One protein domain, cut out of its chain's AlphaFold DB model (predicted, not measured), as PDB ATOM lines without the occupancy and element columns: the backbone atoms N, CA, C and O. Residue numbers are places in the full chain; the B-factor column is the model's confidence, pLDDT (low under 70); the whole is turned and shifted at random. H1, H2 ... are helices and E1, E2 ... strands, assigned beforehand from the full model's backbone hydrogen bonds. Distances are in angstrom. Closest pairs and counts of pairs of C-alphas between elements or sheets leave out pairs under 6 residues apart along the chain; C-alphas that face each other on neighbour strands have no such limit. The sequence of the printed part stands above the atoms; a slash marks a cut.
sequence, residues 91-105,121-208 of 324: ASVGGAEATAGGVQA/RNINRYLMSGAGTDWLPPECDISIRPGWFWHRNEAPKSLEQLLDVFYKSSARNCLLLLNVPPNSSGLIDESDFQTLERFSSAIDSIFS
ATOM      1  N   ALA A  91       2.774  -9.239  51.257       53.31
ATOM      2  CA  ALA A  91       3.110  -8.651  49.959       53.31
ATOM      3  C   ALA A  91       1.877  -8.009  49.301       53.31
ATOM      4  O   ALA A  91       0.841  -8.653  49.175       53.31
ATOM      5  N   SER A  92       1.996  -6.756  48.843       51.84
ATOM      6  CA  SER A  92       0.949  -6.102  48.038       51.84
ATOM      7  C   SER A  92       0.866  -6.728  46.651       51.84
ATOM      8  O   SER A  92       1.876  -6.816  45.946       51.84
ATOM      9  N   VAL A  93      -0.348  -7.073  46.239       54.03
ATOM     10  CA  VAL A  93      -0.693  -7.456  44.868       54.03
ATOM     11  C   VAL A  93      -1.569  -6.345  44.278       54.03
ATOM     12  O   VAL A  93      -2.739  -6.536  43.969       54.03
ATOM     13  N   GLY A  94      -1.012  -5.136  44.198       42.03
ATOM     14  CA  GLY A  94      -1.768  -3.940  43.828       42.03
ATOM     15  C   GLY A  94      -2.137  -3.833  42.343       42.03
ATOM     16  O   GLY A  94      -1.335  -4.121  41.450       42.03
ATOM     17  N   GLY A  95      -3.354  -3.333  42.102       38.50
ATOM     18  CA  GLY A  95      -3.903  -2.905  40.810       38.50
ATOM     19  C   GLY A  95      -5.429  -2.752  40.881       38.50
ATOM     20  O   GLY A  95      -6.078  -3.480  41.622       38.50
ATOM     21  N   ALA A  96      -6.029  -1.847  40.095       31.98
ATOM     22  CA  ALA A  96      -7.484  -1.580  40.058       31.98
ATOM     23  C   ALA A  96      -8.373  -2.795  39.681       31.98
ATOM     24  O   ALA A  96      -9.594  -2.668  39.608       31.98
ATOM     25  N   GLU A  97      -7.756  -3.958  39.463       33.59
ATOM     26  CA  GLU A  97      -8.343  -5.243  39.088       33.59
ATOM     27  C   GLU A  97      -7.669  -6.411  39.844       33.59
ATOM     28  O   GLU A  97      -7.543  -7.495  39.284       33.59
ATOM     29  N   ALA A  98      -7.169  -6.196  41.072       36.00
ATOM     30  CA  ALA A  98      -6.385  -7.172  41.842       36.00
ATOM     31  C   ALA A  98      -7.023  -8.577  41.858       36.00
ATOM     32  O   ALA A  98      -7.932  -8.876  42.629       36.00
ATOM     33  N   THR A  99      -6.527  -9.450  40.983       41.56
ATOM     34  CA  THR A  99      -6.837 -10.874  40.962       41.56
ATOM     35  C   THR A  99      -5.676 -11.626  41.585       41.56
ATOM     36  O   THR A  99      -4.595 -11.686  40.995       41.56
ATOM     37  N   ALA A 100      -5.913 -12.258  42.730       48.66
ATOM     38  CA  ALA A 100      -5.008 -13.255  43.282       48.66
ATOM     39  C   ALA A 100      -5.154 -14.563  42.485       48.66
ATOM     40  O   ALA A 100      -5.810 -15.513  42.898       48.66
ATOM     41  N   GLY A 101      -4.630 -14.600  41.260       37.09
ATOM     42  CA  GLY A 101      -4.384 -15.881  40.598       37.09
ATOM     43  C   GLY A 101      -3.162 -16.527  41.243       37.09
ATOM     44  O   GLY A 101      -2.215 -15.807  41.499       37.09
ATOM     45  N   GLY A 102      -3.168 -17.833  41.522       42.97
ATOM     46  CA  GLY A 102      -1.958 -18.661  41.695       42.97
ATOM     47  C   GLY A 102      -0.919 -18.258  42.750       42.97
ATOM     48  O   GLY A 102       0.234 -18.661  42.613       42.97
ATOM     49  N   VAL A 103      -1.265 -17.467  43.771       49.88
ATOM     50  CA  VAL A 103      -0.286 -17.056  44.787       49.88
ATOM     51  C   VAL A 103      -0.041 -18.192  45.776       49.88
ATOM     52  O   VAL A 103      -0.958 -18.650  46.468       49.88
ATOM     53  N   GLN A 104       1.219 -18.615  45.862       47.84
ATOM     54  CA  GLN A 104       1.690 -19.592  46.832       47.84
ATOM     55  C   GLN A 104       2.497 -18.901  47.929       47.84
ATOM     56  O   GLN A 104       3.513 -18.260  47.662       47.84
ATOM     57  N   ALA A 105       2.063 -19.056  49.177       48.88
ATOM     58  CA  ALA A 105       2.918 -18.786  50.322       48.88
ATOM     59  C   ALA A 105       3.717 -20.069  50.611       48.88
ATOM     60  O   ALA A 105       3.143 -21.132  50.843       48.88
ATOM     61  N   ARG A 121      12.472  -6.990  41.360       44.69
ATOM     62  CA  ARG A 121      11.832  -6.479  40.134       44.69
ATOM     63  C   ARG A 121      10.437  -7.016  39.823       44.69
ATOM     64  O   ARG A 121       9.796  -6.445  38.943       44.69
ATOM     65  N   ASN A 122       9.959  -8.079  40.478       61.19
ATOM     66  CA  ASN A 122       8.597  -8.574  40.238       61.19
ATOM     67  C   ASN A 122       8.109  -9.531  41.349       61.19
ATOM     68  O   ASN A 122       8.155 -10.748  41.177       61.19
ATOM     69  N   ILE A 123       7.638  -8.981  42.477       64.56
ATOM     70  CA  ILE A 123       7.073  -9.766  43.593       64.56
ATOM     71  C   ILE A 123       5.923 -10.669  43.131       64.56
ATOM     72  O   ILE A 123       5.849 -11.817  43.551       64.56
ATOM     73  N   ASN A 124       5.116 -10.211  42.168       62.88
ATOM     74  CA  ASN A 124       4.051 -11.023  41.584       62.88
ATOM     75  C   ASN A 124       4.640 -12.279  40.938       62.88
ATOM     76  O   ASN A 124       4.232 -13.378  41.271       62.88
ATOM     77  N   ARG A 125       5.682 -12.167  40.103       64.25
ATOM     78  CA  ARG A 125       6.335 -13.354  39.517       64.25
ATOM     79  C   ARG A 125       6.878 -14.317  40.578       64.25
ATOM     80  O   ARG A 125       6.803 -15.521  40.374       64.25
ATOM     81  N   TYR A 126       7.429 -13.800  41.676       65.44
ATOM     82  CA  TYR A 126       7.923 -14.628  42.778       65.44
ATOM     83  C   TYR A 126       6.782 -15.417  43.439       65.44
ATOM     84  O   TYR A 126       6.863 -16.640  43.526       65.44
ATOM     85  N   LEU A 127       5.687 -14.736  43.788       64.69
ATOM     86  CA  LEU A 127       4.480 -15.329  44.376       64.69
ATOM     87  C   LEU A 127       3.788 -16.344  43.450       64.69
ATOM     88  O   LEU A 127       3.275 -17.354  43.922       64.69
ATOM     89  N   MET A 128       3.817 -16.096  42.139       64.50
ATOM     90  CA  MET A 128       3.239 -16.973  41.112       64.50
ATOM     91  C   MET A 128       4.103 -18.194  40.779       64.50
ATOM     92  O   MET A 128       3.643 -19.096  40.086       64.50
ATOM     93  N   SER A 129       5.380 -18.201  41.175       65.25
ATOM     94  CA  SER A 129       6.321 -19.246  40.748       65.25
ATOM     95  C   SER A 129       6.165 -20.562  41.506       65.25
ATOM     96  O   SER A 129       6.722 -21.569  41.079       65.25
ATOM     97  N   GLY A 130       5.506 -20.533  42.667       63.66
ATOM     98  CA  GLY A 130       5.430 -21.654  43.603       63.66
ATOM     99  C   GLY A 130       6.753 -22.087  44.244       63.66
ATOM    100  O   GLY A 130       6.772 -22.921  45.142       63.66
ATOM    101  N   ALA A 131       7.867 -21.475  43.838       65.50
ATOM    102  CA  ALA A 131       9.222 -21.767  44.300       65.50
ATOM    103  C   ALA A 131       9.732 -20.743  45.329       65.50
ATOM    104  O   ALA A 131      10.941 -20.591  45.521       65.50
ATOM    105  N   GLY A 132       8.818 -19.996  45.958       66.81
ATOM    106  CA  GLY A 132       9.165 -19.085  47.040       66.81
ATOM    107  C   GLY A 132       9.798 -19.834  48.216       66.81
ATOM    108  O   GLY A 132       9.578 -21.022  48.412       66.81
ATOM    109  N   THR A 133      10.596 -19.135  49.008       74.50
ATOM    110  CA  THR A 133      11.146 -19.626  50.283       74.50
ATOM    111  C   THR A 133      10.573 -18.863  51.474       74.50
ATOM    112  O   THR A 133      10.771 -19.265  52.616       74.50
ATOM    113  N   ASP A 134       9.879 -17.754  51.210       78.00
ATOM    114  CA  ASP A 134       9.286 -16.886  52.216       78.00
ATOM    115  C   ASP A 134       7.759 -17.053  52.246       78.00
ATOM    116  O   ASP A 134       7.090 -17.071  51.207       78.00
ATOM    117  N   TRP A 135       7.187 -17.107  53.452       77.31
ATOM    118  CA  TRP A 135       5.737 -17.069  53.647       77.31
ATOM    119  C   TRP A 135       5.241 -15.621  53.544       77.31
ATOM    120  O   TRP A 135       5.265 -14.872  54.523       77.31
ATOM    121  N   LEU A 136       4.827 -15.221  52.341       81.94
ATOM    122  CA  LEU A 136       4.375 -13.864  52.018       81.94
ATOM    123  C   LEU A 136       2.942 -13.901  51.466       81.94
ATOM    124  O   LEU A 136       2.761 -13.882  50.248       81.94
ATOM    125  N   PRO A 137       1.913 -13.983  52.330       81.50
ATOM    126  CA  PRO A 137       0.535 -13.998  51.869       81.50
ATOM    127  C   PRO A 137       0.191 -12.676  51.157       81.50
ATOM    128  O   PRO A 137       0.669 -11.609  51.573       81.50
ATOM    129  N   PRO A 138      -0.617 -12.740  50.087       81.75
ATOM    130  CA  PRO A 138      -0.951 -11.575  49.290       81.75
ATOM    131  C   PRO A 138      -1.989 -10.686  49.988       81.75
ATOM    132  O   PRO A 138      -2.941 -11.175  50.600       81.75
ATOM    133  N   GLU A 139      -1.822  -9.375  49.844       84.06
ATOM    134  CA  GLU A 139      -2.819  -8.358  50.177       84.06
ATOM    135  C   GLU A 139      -3.308  -7.682  48.889       84.06
ATOM    136  O   GLU A 139      -2.509  -7.218  48.073       84.06
ATOM    137  N   CYS A 140      -4.623  -7.646  48.713       87.31
ATOM    138  CA  CYS A 140      -5.331  -7.091  47.573       87.31
ATOM    139  C   CYS A 140      -5.962  -5.773  48.017       87.31
ATOM    140  O   CYS A 140      -6.981  -5.766  48.710       87.31
ATOM    141  N   ASP A 141      -5.341  -4.657  47.652       88.44
ATOM    142  CA  ASP A 141      -5.753  -3.321  48.056       88.44
ATOM    143  C   ASP A 141      -6.604  -2.641  46.979       88.44
ATOM    144  O   ASP A 141      -6.253  -2.588  45.798       88.44
ATOM    145  N   ILE A 142      -7.756  -2.107  47.382       92.25
ATOM    146  CA  ILE A 142      -8.658  -1.396  46.474       92.25
ATOM    147  C   ILE A 142      -9.463  -0.337  47.222       92.25
ATOM    148  O   ILE A 142      -9.791  -0.491  48.392       92.25
ATOM    149  N   SER A 143      -9.828   0.752  46.545       96.56
ATOM    150  CA  SER A 143     -10.766   1.740  47.089       96.56
ATOM    151  C   SER A 143     -12.213   1.368  46.779       96.56
ATOM    152  O   SER A 143     -12.503   0.852  45.702       96.56
ATOM    153  N   ILE A 144     -13.150   1.677  47.678       97.44
ATOM    154  CA  ILE A 144     -14.590   1.594  47.397       97.44
ATOM    155  C   ILE A 144     -15.002   2.590  46.305       97.44
ATOM    156  O   ILE A 144     -15.984   2.361  45.616       97.44
ATOM    157  N   ARG A 145     -14.224   3.652  46.074       97.56
ATOM    158  CA  ARG A 145     -14.421   4.656  45.011       97.56
ATOM    159  C   ARG A 145     -13.367   4.507  43.900       97.56
ATOM    160  O   ARG A 145     -12.459   3.683  44.034       97.56
ATOM    161  N   PRO A 146     -13.471   5.241  42.775       95.56
ATOM    162  CA  PRO A 146     -12.383   5.333  41.800       95.56
ATOM    163  C   PRO A 146     -11.091   5.906  42.404       95.56
ATOM    164  O   PRO A 146     -10.013   5.372  42.148       95.56
ATOM    165  N   GLY A 147     -11.194   6.960  43.223       93.19
ATOM    166  CA  GLY A 147     -10.071   7.566  43.933       93.19
ATOM    167  C   GLY A 147      -9.812   6.951  45.311       93.19
ATOM    168  O   GLY A 147     -10.701   6.386  45.949       93.19
ATOM    169  N   TRP A 148      -8.576   7.087  45.800       96.75
ATOM    170  CA  TRP A 148      -8.204   6.735  47.181       96.75
ATOM    171  C   TRP A 148      -8.649   7.784  48.202       96.75
ATOM    172  O   TRP A 148      -8.891   7.448  49.355       96.75
ATOM    173  N   PHE A 149      -8.767   9.042  47.776       97.69
ATOM    174  CA  PHE A 149      -9.316  10.138  48.571       97.69
ATOM    175  C   PHE A 149     -10.745  10.432  48.131       97.69
ATOM    176  O   PHE A 149     -11.142  10.117  47.012       97.69
ATOM    177  N   TRP A 150     -11.521  11.054  49.012       97.94
ATOM    178  CA  TRP A 150     -12.907  11.363  48.709       97.94
ATOM    179  C   TRP A 150     -13.003  12.523  47.712       97.94
ATOM    180  O   TRP A 150     -12.439  13.602  47.924       97.94
ATOM    181  N   HIS A 151     -13.790  12.317  46.659       97.31
ATOM    182  CA  HIS A 151     -14.153  13.338  45.687       97.31
ATOM    183  C   HIS A 151     -15.678  13.406  45.550       97.31
ATOM    184  O   HIS A 151     -16.345  12.394  45.351       97.31
ATOM    185  N   ARG A 152     -16.240  14.621  45.618       95.12
ATOM    186  CA  ARG A 152     -17.698  14.861  45.564       95.12
ATOM    187  C   ARG A 152     -18.363  14.299  44.302       95.12
ATOM    188  O   ARG A 152     -19.547  13.989  44.327       95.12
ATOM    189  N   ASN A 153     -17.631  14.248  43.192       96.44
ATOM    190  CA  ASN A 153     -18.107  13.786  41.888       96.44
ATOM    191  C   ASN A 153     -17.873  12.287  41.647       96.44
ATOM    192  O   ASN A 153     -18.088  11.822  40.531       96.44
ATOM    193  N   GLU A 154     -17.429  11.543  42.658       97.44
ATOM    194  CA  GLU A 154     -17.317  10.090  42.608       97.44
ATOM    195  C   GLU A 154     -18.496   9.425  43.322       97.44
ATOM    196  O   GLU A 154     -19.153  10.020  44.178       97.44
ATOM    197  N   ALA A 155     -18.727   8.159  42.996       97.25
ATOM    198  CA  ALA A 155     -19.675   7.287  43.675       97.25
ATOM    199  C   ALA A 155     -18.944   6.022  44.148       97.25
ATOM    200  O   ALA A 155     -17.927   5.656  43.541       97.25
ATOM    201  N   PRO A 156     -19.428   5.356  45.210       97.88
ATOM    202  CA  PRO A 156     -18.927   4.037  45.560       97.88
ATOM    203  C   PRO A 156     -19.186   3.044  44.423       97.88
ATOM    204  O   PRO A 156     -20.112   3.202  43.622       97.88
ATOM    205  N   LYS A 157     -18.369   1.994  44.380       97.50
ATOM    206  CA  LYS A 157     -18.621   0.781  43.609       97.50
ATOM    207  C   LYS A 157     -20.010   0.244  43.949       97.50
ATOM    208  O   LYS A 157     -20.479   0.348  45.081       97.50
ATOM    209  N   SER A 158     -20.655  -0.325  42.944       97.31
ATOM    210  CA  SER A 158     -21.895  -1.082  43.106       97.31
ATOM    211  C   SER A 158     -21.668  -2.359  43.924       97.31
ATOM    212  O   SER A 158     -20.526  -2.788  44.120       97.31
ATOM    213  N   LEU A 159     -22.757  -2.974  44.394       96.62
ATOM    214  CA  LEU A 159     -22.695  -4.237  45.131       96.62
ATOM    215  C   LEU A 159     -22.048  -5.332  44.276       96.62
ATOM    216  O   LEU A 159     -21.158  -6.035  44.742       96.62
ATOM    217  N   GLU A 160     -22.426  -5.409  43.003       95.19
ATOM    218  CA  GLU A 160     -21.927  -6.391  42.043       95.19
ATOM    219  C   GLU A 160     -20.415  -6.242  41.840       95.19
ATOM    220  O   GLU A 160     -19.683  -7.228  41.800       95.19
ATOM    221  N   GLN A 161     -19.923  -4.999  41.781       96.06
ATOM    222  CA  GLN A 161     -18.488  -4.721  41.699       96.06
ATOM    223  C   GLN A 161     -17.741  -5.119  42.978       96.06
ATOM    224  O   GLN A 161     -16.608  -5.584  42.887       96.06
ATOM    225  N   LEU A 162     -18.329  -4.932  44.164       96.56
ATOM    226  CA  LEU A 162     -17.695  -5.349  45.420       96.56
ATOM    227  C   LEU A 162     -17.711  -6.870  45.611       96.56
ATOM    228  O   LEU A 162     -16.725  -7.423  46.096       96.56
ATOM    229  N   LEU A 163     -18.771  -7.553  45.176       94.88
ATOM    230  CA  LEU A 163     -18.808  -9.014  45.126       94.88
ATOM    231  C   LEU A 163     -17.750  -9.550  44.155       94.88
ATOM    232  O   LEU A 163     -16.984 -10.437  44.518       94.88
ATOM    233  N   ASP A 164     -17.619  -8.969  42.961       93.56
ATOM    234  CA  ASP A 164     -16.552  -9.335  42.019       93.56
ATOM    235  C   ASP A 164     -15.151  -9.142  42.631       93.56
ATOM    236  O   ASP A 164     -14.297 -10.025  42.525       93.56
ATOM    237  N   VAL A 165     -14.930  -8.040  43.357       93.75
ATOM    238  CA  VAL A 165     -13.696  -7.818  44.130       93.75
ATOM    239  C   VAL A 165     -13.485  -8.924  45.163       93.75
ATOM    240  O   VAL A 165     -12.388  -9.478  45.220       93.75
ATOM    241  N   PHE A 166     -14.497  -9.282  45.957       94.69
ATOM    242  CA  PHE A 166     -14.415 -10.377  46.930       94.69
ATOM    243  C   PHE A 166     -14.005 -11.697  46.266       94.69
ATOM    244  O   PHE A 166     -13.025 -12.321  46.685       94.69
ATOM    245  N   TYR A 167     -14.687 -12.072  45.178       92.56
ATOM    246  CA  TYR A 167     -14.426 -13.311  44.444       92.56
ATOM    247  C   TYR A 167     -13.052 -13.350  43.765       92.56
ATOM    248  O   TYR A 167     -12.534 -14.429  43.475       92.56
ATOM    249  N   LYS A 168     -12.438 -12.187  43.522       90.44
ATOM    250  CA  LYS A 168     -11.092 -12.046  42.949       90.44
ATOM    251  C   LYS A 168      -9.984 -11.869  43.996       90.44
ATOM    252  O   LYS A 168      -8.812 -12.000  43.634       90.44
ATOM    253  N   SER A 169     -10.340 -11.640  45.263       91.62
ATOM    254  CA  SER A 169      -9.415 -11.384  46.375       91.62
ATOM    255  C   SER A 169      -9.594 -12.372  47.535       91.62
ATOM    256  O   SER A 169      -8.943 -13.414  47.546       91.62
ATOM    257  N   SER A 170     -10.461 -12.086  48.511       92.69
ATOM    258  CA  SER A 170     -10.652 -12.905  49.721       92.69
ATOM    259  C   SER A 170     -11.115 -14.331  49.459       92.69
ATOM    260  O   SER A 170     -10.772 -15.234  50.218       92.69
ATOM    261  N   ALA A 171     -11.798 -14.556  48.343       92.44
ATOM    262  CA  ALA A 171     -12.141 -15.884  47.848       92.44
ATOM    263  C   ALA A 171     -10.992 -16.607  47.112       92.44
ATOM    264  O   ALA A 171     -11.220 -17.658  46.518       92.44
ATOM    265  N   ARG A 172      -9.783 -16.040  47.052       90.81
ATOM    266  CA  ARG A 172      -8.630 -16.567  46.299       90.81
ATOM    267  C   ARG A 172      -7.325 -16.405  47.076       90.81
ATOM    268  O   ARG A 172      -6.337 -15.900  46.551       90.81
ATOM    269  N   ASN A 173      -7.324 -16.824  48.340       90.31
ATOM    270  CA  ASN A 173      -6.140 -16.819  49.201       90.31
ATOM    271  C   ASN A 173      -5.499 -15.424  49.389       90.31
ATOM    272  O   ASN A 173      -4.291 -15.329  49.593       90.31
ATOM    273  N   CYS A 174      -6.287 -14.341  49.313       88.44
ATOM    274  CA  CYS A 174      -5.810 -12.962  49.470       88.44
ATOM    275  C   CYS A 174      -6.484 -12.230  50.628       88.44
ATOM    276  O   CYS A 174      -7.679 -12.379  50.871       88.44
ATOM    277  N   LEU A 175      -5.743 -11.369  51.317       90.00
ATOM    278  CA  LEU A 175      -6.328 -10.424  52.263       90.00
ATOM    279  C   LEU A 175      -6.890  -9.223  51.494       90.00
ATOM    280  O   LEU A 175      -6.129  -8.521  50.840       90.00
ATOM    281  N   LEU A 176      -8.195  -8.959  51.567       91.88
ATOM    282  CA  LEU A 176      -8.781  -7.757  50.966       91.88
ATOM    283  C   LEU A 176      -8.602  -6.557  51.902       91.88
ATOM    284  O   LEU A 176      -9.130  -6.546  53.014       91.88
ATOM    285  N   LEU A 177      -7.914  -5.524  51.419       95.00
ATOM    286  CA  LEU A 177      -7.822  -4.216  52.058       95.00
ATOM    287  C   LEU A 177      -8.693  -3.212  51.289       95.00
ATOM    288  O   LEU A 177      -8.285  -2.671  50.262       95.00
ATOM    289  N   LEU A 178      -9.903  -2.961  51.793       96.25
ATOM    290  CA  LEU A 178     -10.856  -2.035  51.177       96.25
ATOM    291  C   LEU A 178     -10.745  -0.631  51.794       96.25
ATOM    292  O   LEU A 178     -11.095  -0.418  52.954       96.25
ATOM    293  N   ASN A 179     -10.296   0.349  51.011       98.00
ATOM    294  CA  ASN A 179     -10.252   1.753  51.414       98.00
ATOM    295  C   ASN A 179     -11.630   2.419  51.320       98.00
ATOM    296  O   ASN A 179     -12.304   2.332  50.293       98.00
ATOM    297  N   VAL A 180     -11.995   3.161  52.366       97.94
ATOM    298  CA  VAL A 180     -13.239   3.935  52.458       97.94
ATOM    299  C   VAL A 180     -12.874   5.361  52.878       97.94
ATOM    300  O   VAL A 180     -12.564   5.592  54.050       97.94
ATOM    301  N   PRO A 181     -12.828   6.326  51.942       97.81
ATOM    302  CA  PRO A 181     -12.259   7.630  52.238       97.81
ATOM    303  C   PRO A 181     -13.247   8.543  52.983       97.81
ATOM    304  O   PRO A 181     -14.362   8.756  52.503       97.81
ATOM    305  N   PRO A 182     -12.843   9.171  54.104       98.06
ATOM    306  CA  PRO A 182     -13.640  10.216  54.734       98.06
ATOM    307  C   PRO A 182     -13.829  11.423  53.804       98.06
ATOM    308  O   PRO A 182     -12.909  11.833  53.093       98.06
ATOM    309  N   ASN A 183     -15.013  12.025  53.845       97.19
ATOM    310  CA  ASN A 183     -15.348  13.241  53.116       97.19
ATOM    311  C   ASN A 183     -14.697  14.496  53.732       97.19
ATOM    312  O   ASN A 183     -14.016  14.446  54.756       97.19
ATOM    313  N   SER A 184     -14.941  15.667  53.133       96.00
ATOM    314  CA  SER A 184     -14.372  16.948  53.592       96.00
ATOM    315  C   SER A 184     -14.784  17.372  55.010       96.00
ATOM    316  O   SER A 184     -14.199  18.303  55.557       96.00
ATOM    317  N   SER A 185     -15.795  16.730  55.597       97.25
ATOM    318  CA  SER A 185     -16.221  16.936  56.985       97.25
ATOM    319  C   SER A 185     -15.602  15.919  57.952       97.25
ATOM    320  O   SER A 185     -15.914  15.955  59.139       97.25
ATOM    321  N   GLY A 186     -14.730  15.027  57.468       97.44
ATOM    322  CA  GLY A 186     -14.087  13.984  58.266       97.44
ATOM    323  C   GLY A 186     -14.990  12.788  58.578       97.44
ATOM    324  O   GLY A 186     -14.695  12.045  59.508       97.44
ATOM    325  N   LEU A 187     -16.087  12.606  57.834       98.06
ATOM    326  CA  LEU A 187     -17.057  11.520  58.024       98.06
ATOM    327  C   LEU A 187     -17.060  10.575  56.821       98.06
ATOM    328  O   LEU A 187     -16.771  11.003  55.707       98.06
ATOM    329  N   ILE A 188     -17.432   9.311  57.023       98.06
ATOM    330  CA  ILE A 188     -17.725   8.401  55.906       98.06
ATOM    331  C   ILE A 188     -18.977   8.903  55.182       98.06
ATOM    332  O   ILE A 188     -19.929   9.353  55.820       98.06
ATOM    333  N   ASP A 189     -18.947   8.889  53.851       97.81
ATOM    334  CA  ASP A 189     -20.099   9.286  53.050       97.81
ATOM    335  C   ASP A 189     -21.253   8.294  53.252       97.81
ATOM    336  O   ASP A 189     -21.037   7.083  53.268       97.81
ATOM    337  N   GLU A 190     -22.480   8.797  53.374       97.69
ATOM    338  CA  GLU A 190     -23.669   7.959  53.579       97.69
ATOM    339  C   GLU A 190     -23.837   6.922  52.457       97.69
ATOM    340  O   GLU A 190     -24.226   5.784  52.710       97.69
ATOM    341  N   SER A 191     -23.485   7.285  51.217       97.62
ATOM    342  CA  SER A 191     -23.529   6.343  50.092       97.62
ATOM    343  C   SER A 191     -22.514   5.204  50.237       97.62
ATOM    344  O   SER A 191     -22.834   4.065  49.902       97.62
ATOM    345  N   ASP A 192     -21.326   5.479  50.784       98.19
ATOM    346  CA  ASP A 192     -20.303   4.457  51.031       98.19
ATOM    347  C   ASP A 192     -20.755   3.519  52.152       98.19
ATOM    348  O   ASP A 192     -20.641   2.302  52.020       98.19
ATOM    349  N   PHE A 193     -21.319   4.078  53.228       98.00
ATOM    350  CA  PHE A 193     -21.855   3.309  54.351       98.00
ATOM    351  C   PHE A 193     -22.964   2.344  53.908       98.00
ATOM    352  O   PHE A 193     -22.881   1.149  54.183       98.00
ATOM    353  N   GLN A 194     -23.952   2.826  53.147       98.12
ATOM    354  CA  GLN A 194     -25.045   1.983  52.647       98.12
ATOM    355  C   GLN A 194     -24.552   0.872  51.714       98.12
ATOM    356  O   GLN A 194     -25.049  -0.253  51.773       98.12
ATOM    357  N   THR A 195     -23.571   1.164  50.856       97.88
ATOM    358  CA  THR A 195     -22.945   0.141  50.012       97.88
ATOM    359  C   THR A 195     -22.238  -0.920  50.859       97.88
ATOM    360  O   THR A 195     -22.373  -2.107  50.568       97.88
ATOM    361  N   LEU A 196     -21.525  -0.528  51.921       98.00
ATOM    362  CA  LEU A 196     -20.865  -1.468  52.834       98.00
ATOM    363  C   LEU A 196     -21.867  -2.341  53.595       98.00
ATOM    364  O   LEU A 196     -21.628  -3.538  53.732       98.00
ATOM    365  N   GLU A 197     -22.995  -1.785  54.049       98.19
ATOM    366  CA  GLU A 197     -24.051  -2.574  54.700       98.19
ATOM    367  C   GLU A 197     -24.646  -3.621  53.753       98.19
ATOM    368  O   GLU A 197     -24.806  -4.782  54.138       98.19
ATOM    369  N   ARG A 198     -24.924  -3.243  52.498       97.62
ATOM    370  CA  ARG A 198     -25.404  -4.184  51.473       97.62
ATOM    371  C   ARG A 198     -24.368  -5.254  51.167       97.62
ATOM    372  O   ARG A 198     -24.714  -6.424  51.087       97.62
ATOM    373  N   PHE A 199     -23.104  -4.862  51.040       97.38
ATOM    374  CA  PHE A 199     -22.018  -5.798  50.782       97.38
ATOM    375  C   PHE A 199     -21.835  -6.794  51.933       97.38
ATOM    376  O   PHE A 199     -21.778  -7.994  51.683       97.38
ATOM    377  N   SER A 200     -21.841  -6.328  53.186       96.31
ATOM    378  CA  SER A 200     -21.802  -7.207  54.364       96.31
ATOM    379  C   SER A 200     -22.992  -8.165  54.386       96.31
ATOM    380  O   SER A 200     -22.805  -9.360  54.575       96.31
ATOM    381  N   SER A 201     -24.200  -7.654  54.137       96.56
ATOM    382  CA  SER A 201     -25.424  -8.465  54.131       96.56
ATOM    383  C   SER A 201     -25.408  -9.525  53.028       96.56
ATOM    384  O   SER A 201     -25.833 -10.653  53.260       96.56
ATOM    385  N   ALA A 202     -24.890  -9.188  51.844       95.19
ATOM    386  CA  ALA A 202     -24.747 -10.130  50.740       95.19
ATOM    387  C   ALA A 202     -23.762 -11.255  51.086       95.19
ATOM    388  O   ALA A 202     -24.098 -12.423  50.911       95.19
ATOM    389  N   ILE A 203     -22.587 -10.927  51.641       94.50
ATOM    390  CA  ILE A 203     -21.612 -11.931  52.100       94.50
ATOM    391  C   ILE A 203     -22.224 -12.824  53.189       94.50
ATOM    392  O   ILE A 203     -22.162 -14.046  53.073       94.50
ATOM    393  N   ASP A 204     -22.871 -12.240  54.201       94.06
ATOM    394  CA  ASP A 204     -23.536 -13.007  55.263       94.06
ATOM    395  C   ASP A 204     -24.613 -13.940  54.693       94.06
ATOM    396  O   ASP A 204     -24.741 -15.079  55.137       94.06
ATOM    397  N   SER A 205     -25.366 -13.484  53.687       92.75
ATOM    398  CA  SER A 205     -26.389 -14.285  53.015       92.75
ATOM    399  C   SER A 205     -25.784 -15.458  52.241       92.75
ATOM    400  O   SER A 205     -26.237 -16.588  52.426       92.75
ATOM    401  N   ILE A 206     -24.752 -15.212  51.423       90.44
ATOM    402  CA  ILE A 206     -24.065 -16.233  50.609       90.44
ATOM    403  C   ILE A 206     -23.565 -17.380  51.490       90.44
ATOM    404  O   ILE A 206     -23.773 -18.546  51.169       90.44
ATOM    405  N   PHE A 207     -22.954 -17.058  52.632       91.75
ATOM    406  CA  PHE A 207     -22.333 -18.051  53.514       91.75
ATOM    407  C   PHE A 207     -23.224 -18.474  54.696       91.75
ATOM    408  O   PHE A 207     -22.752 -19.126  55.626       91.75
ATOM    409  N   SER A 208     -24.517 -18.126  54.677       92.31
ATOM    410  CA  SER A 208     -25.436 -18.364  55.802       92.31
ATOM    411  C   SER A 208     -25.760 -19.841  56.044       92.31
ATOM    412  O   SER A 208     -25.999 -20.243  57.187       92.31
TER     413      SER A 208
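What this domain is: This is residues 91 to 105 and 121 to 208 of the 324 residues of the protein "Alpha-L-fucosidase" of Selaginella moellendorffii (UniProt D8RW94). A small two-stranded parallel sheet, E1 and E2, is in the middle of a flat domain, with H2 over one face; H3, the longest helix, passes the first end of H2 at a steep tilt, its residues 195 to 199 meeting H2 near Leu 159, and the small H1 lies at the opposite end of the domain from H3. The printed part has 103 residues, in the order H1, E1, H2, E2, H3; the class is mixed, helices and strands, with under half of the residues in named elements. It is only just compact, close to loose, with a radius of gyration of the C-alphas of 15.4 A and spans of 46 by 36 by 17 A.

How they stand to each other: E1, residues 138 to 143, and E2, residues 175 to 179, are parallel neighbours at 20 degrees; N 140 and O 175 are 2.7 A apart and N 179 and O 142 2.8 A, within hydrogen-bond range. Residues 91 to 92 pair with residues 138 to 139 of E1, parallel. With H2, residues 159 to 168, the strands form a strand-helix-strand unit, two parallel strands joined through a helix, with a right-handed crossover. The closest C-alphas of H2 and E2, Phe 166 and Leu 176, are 7.4 A apart. H2 and E1 are near each other, with 6 pairs of C-alphas within 10 A. H3, residues 190 to 206, touches H2 with residues 195 to 199 alone, at a steep tilt of 56 degrees, the same way; the closest C-alphas, Leu 159 and Phe 199, are 5.9 A apart. H1, residues 123 to 128, is apart from H2, E2 and H3. In H1, H2 and H3 every O i to N i+4 pair is within hydrogen-bond range.

Where its parts are: E1 is 16.7 A long, E2 12.8 A, H2 14.2 A, H3 24.4 A. C-alpha 123 opens H1 at (7.073, -9.766, 43.593), and C-alpha 206 ends H3 at (-24.065, -16.233, 50.609).

The domain as a whole: The C-alphas farthest apart, of Ala 131 and Ser 185, are 48.0 A apart. Residues 106 to 120 are not printed, a gap of 18.3 A between C-alphas 105 and 121. The link E1 to H2 is long, 15 residues. Mean pLDDT of the printed part is 83.0; residues 91 to 105 and 121 to 132 are under 70.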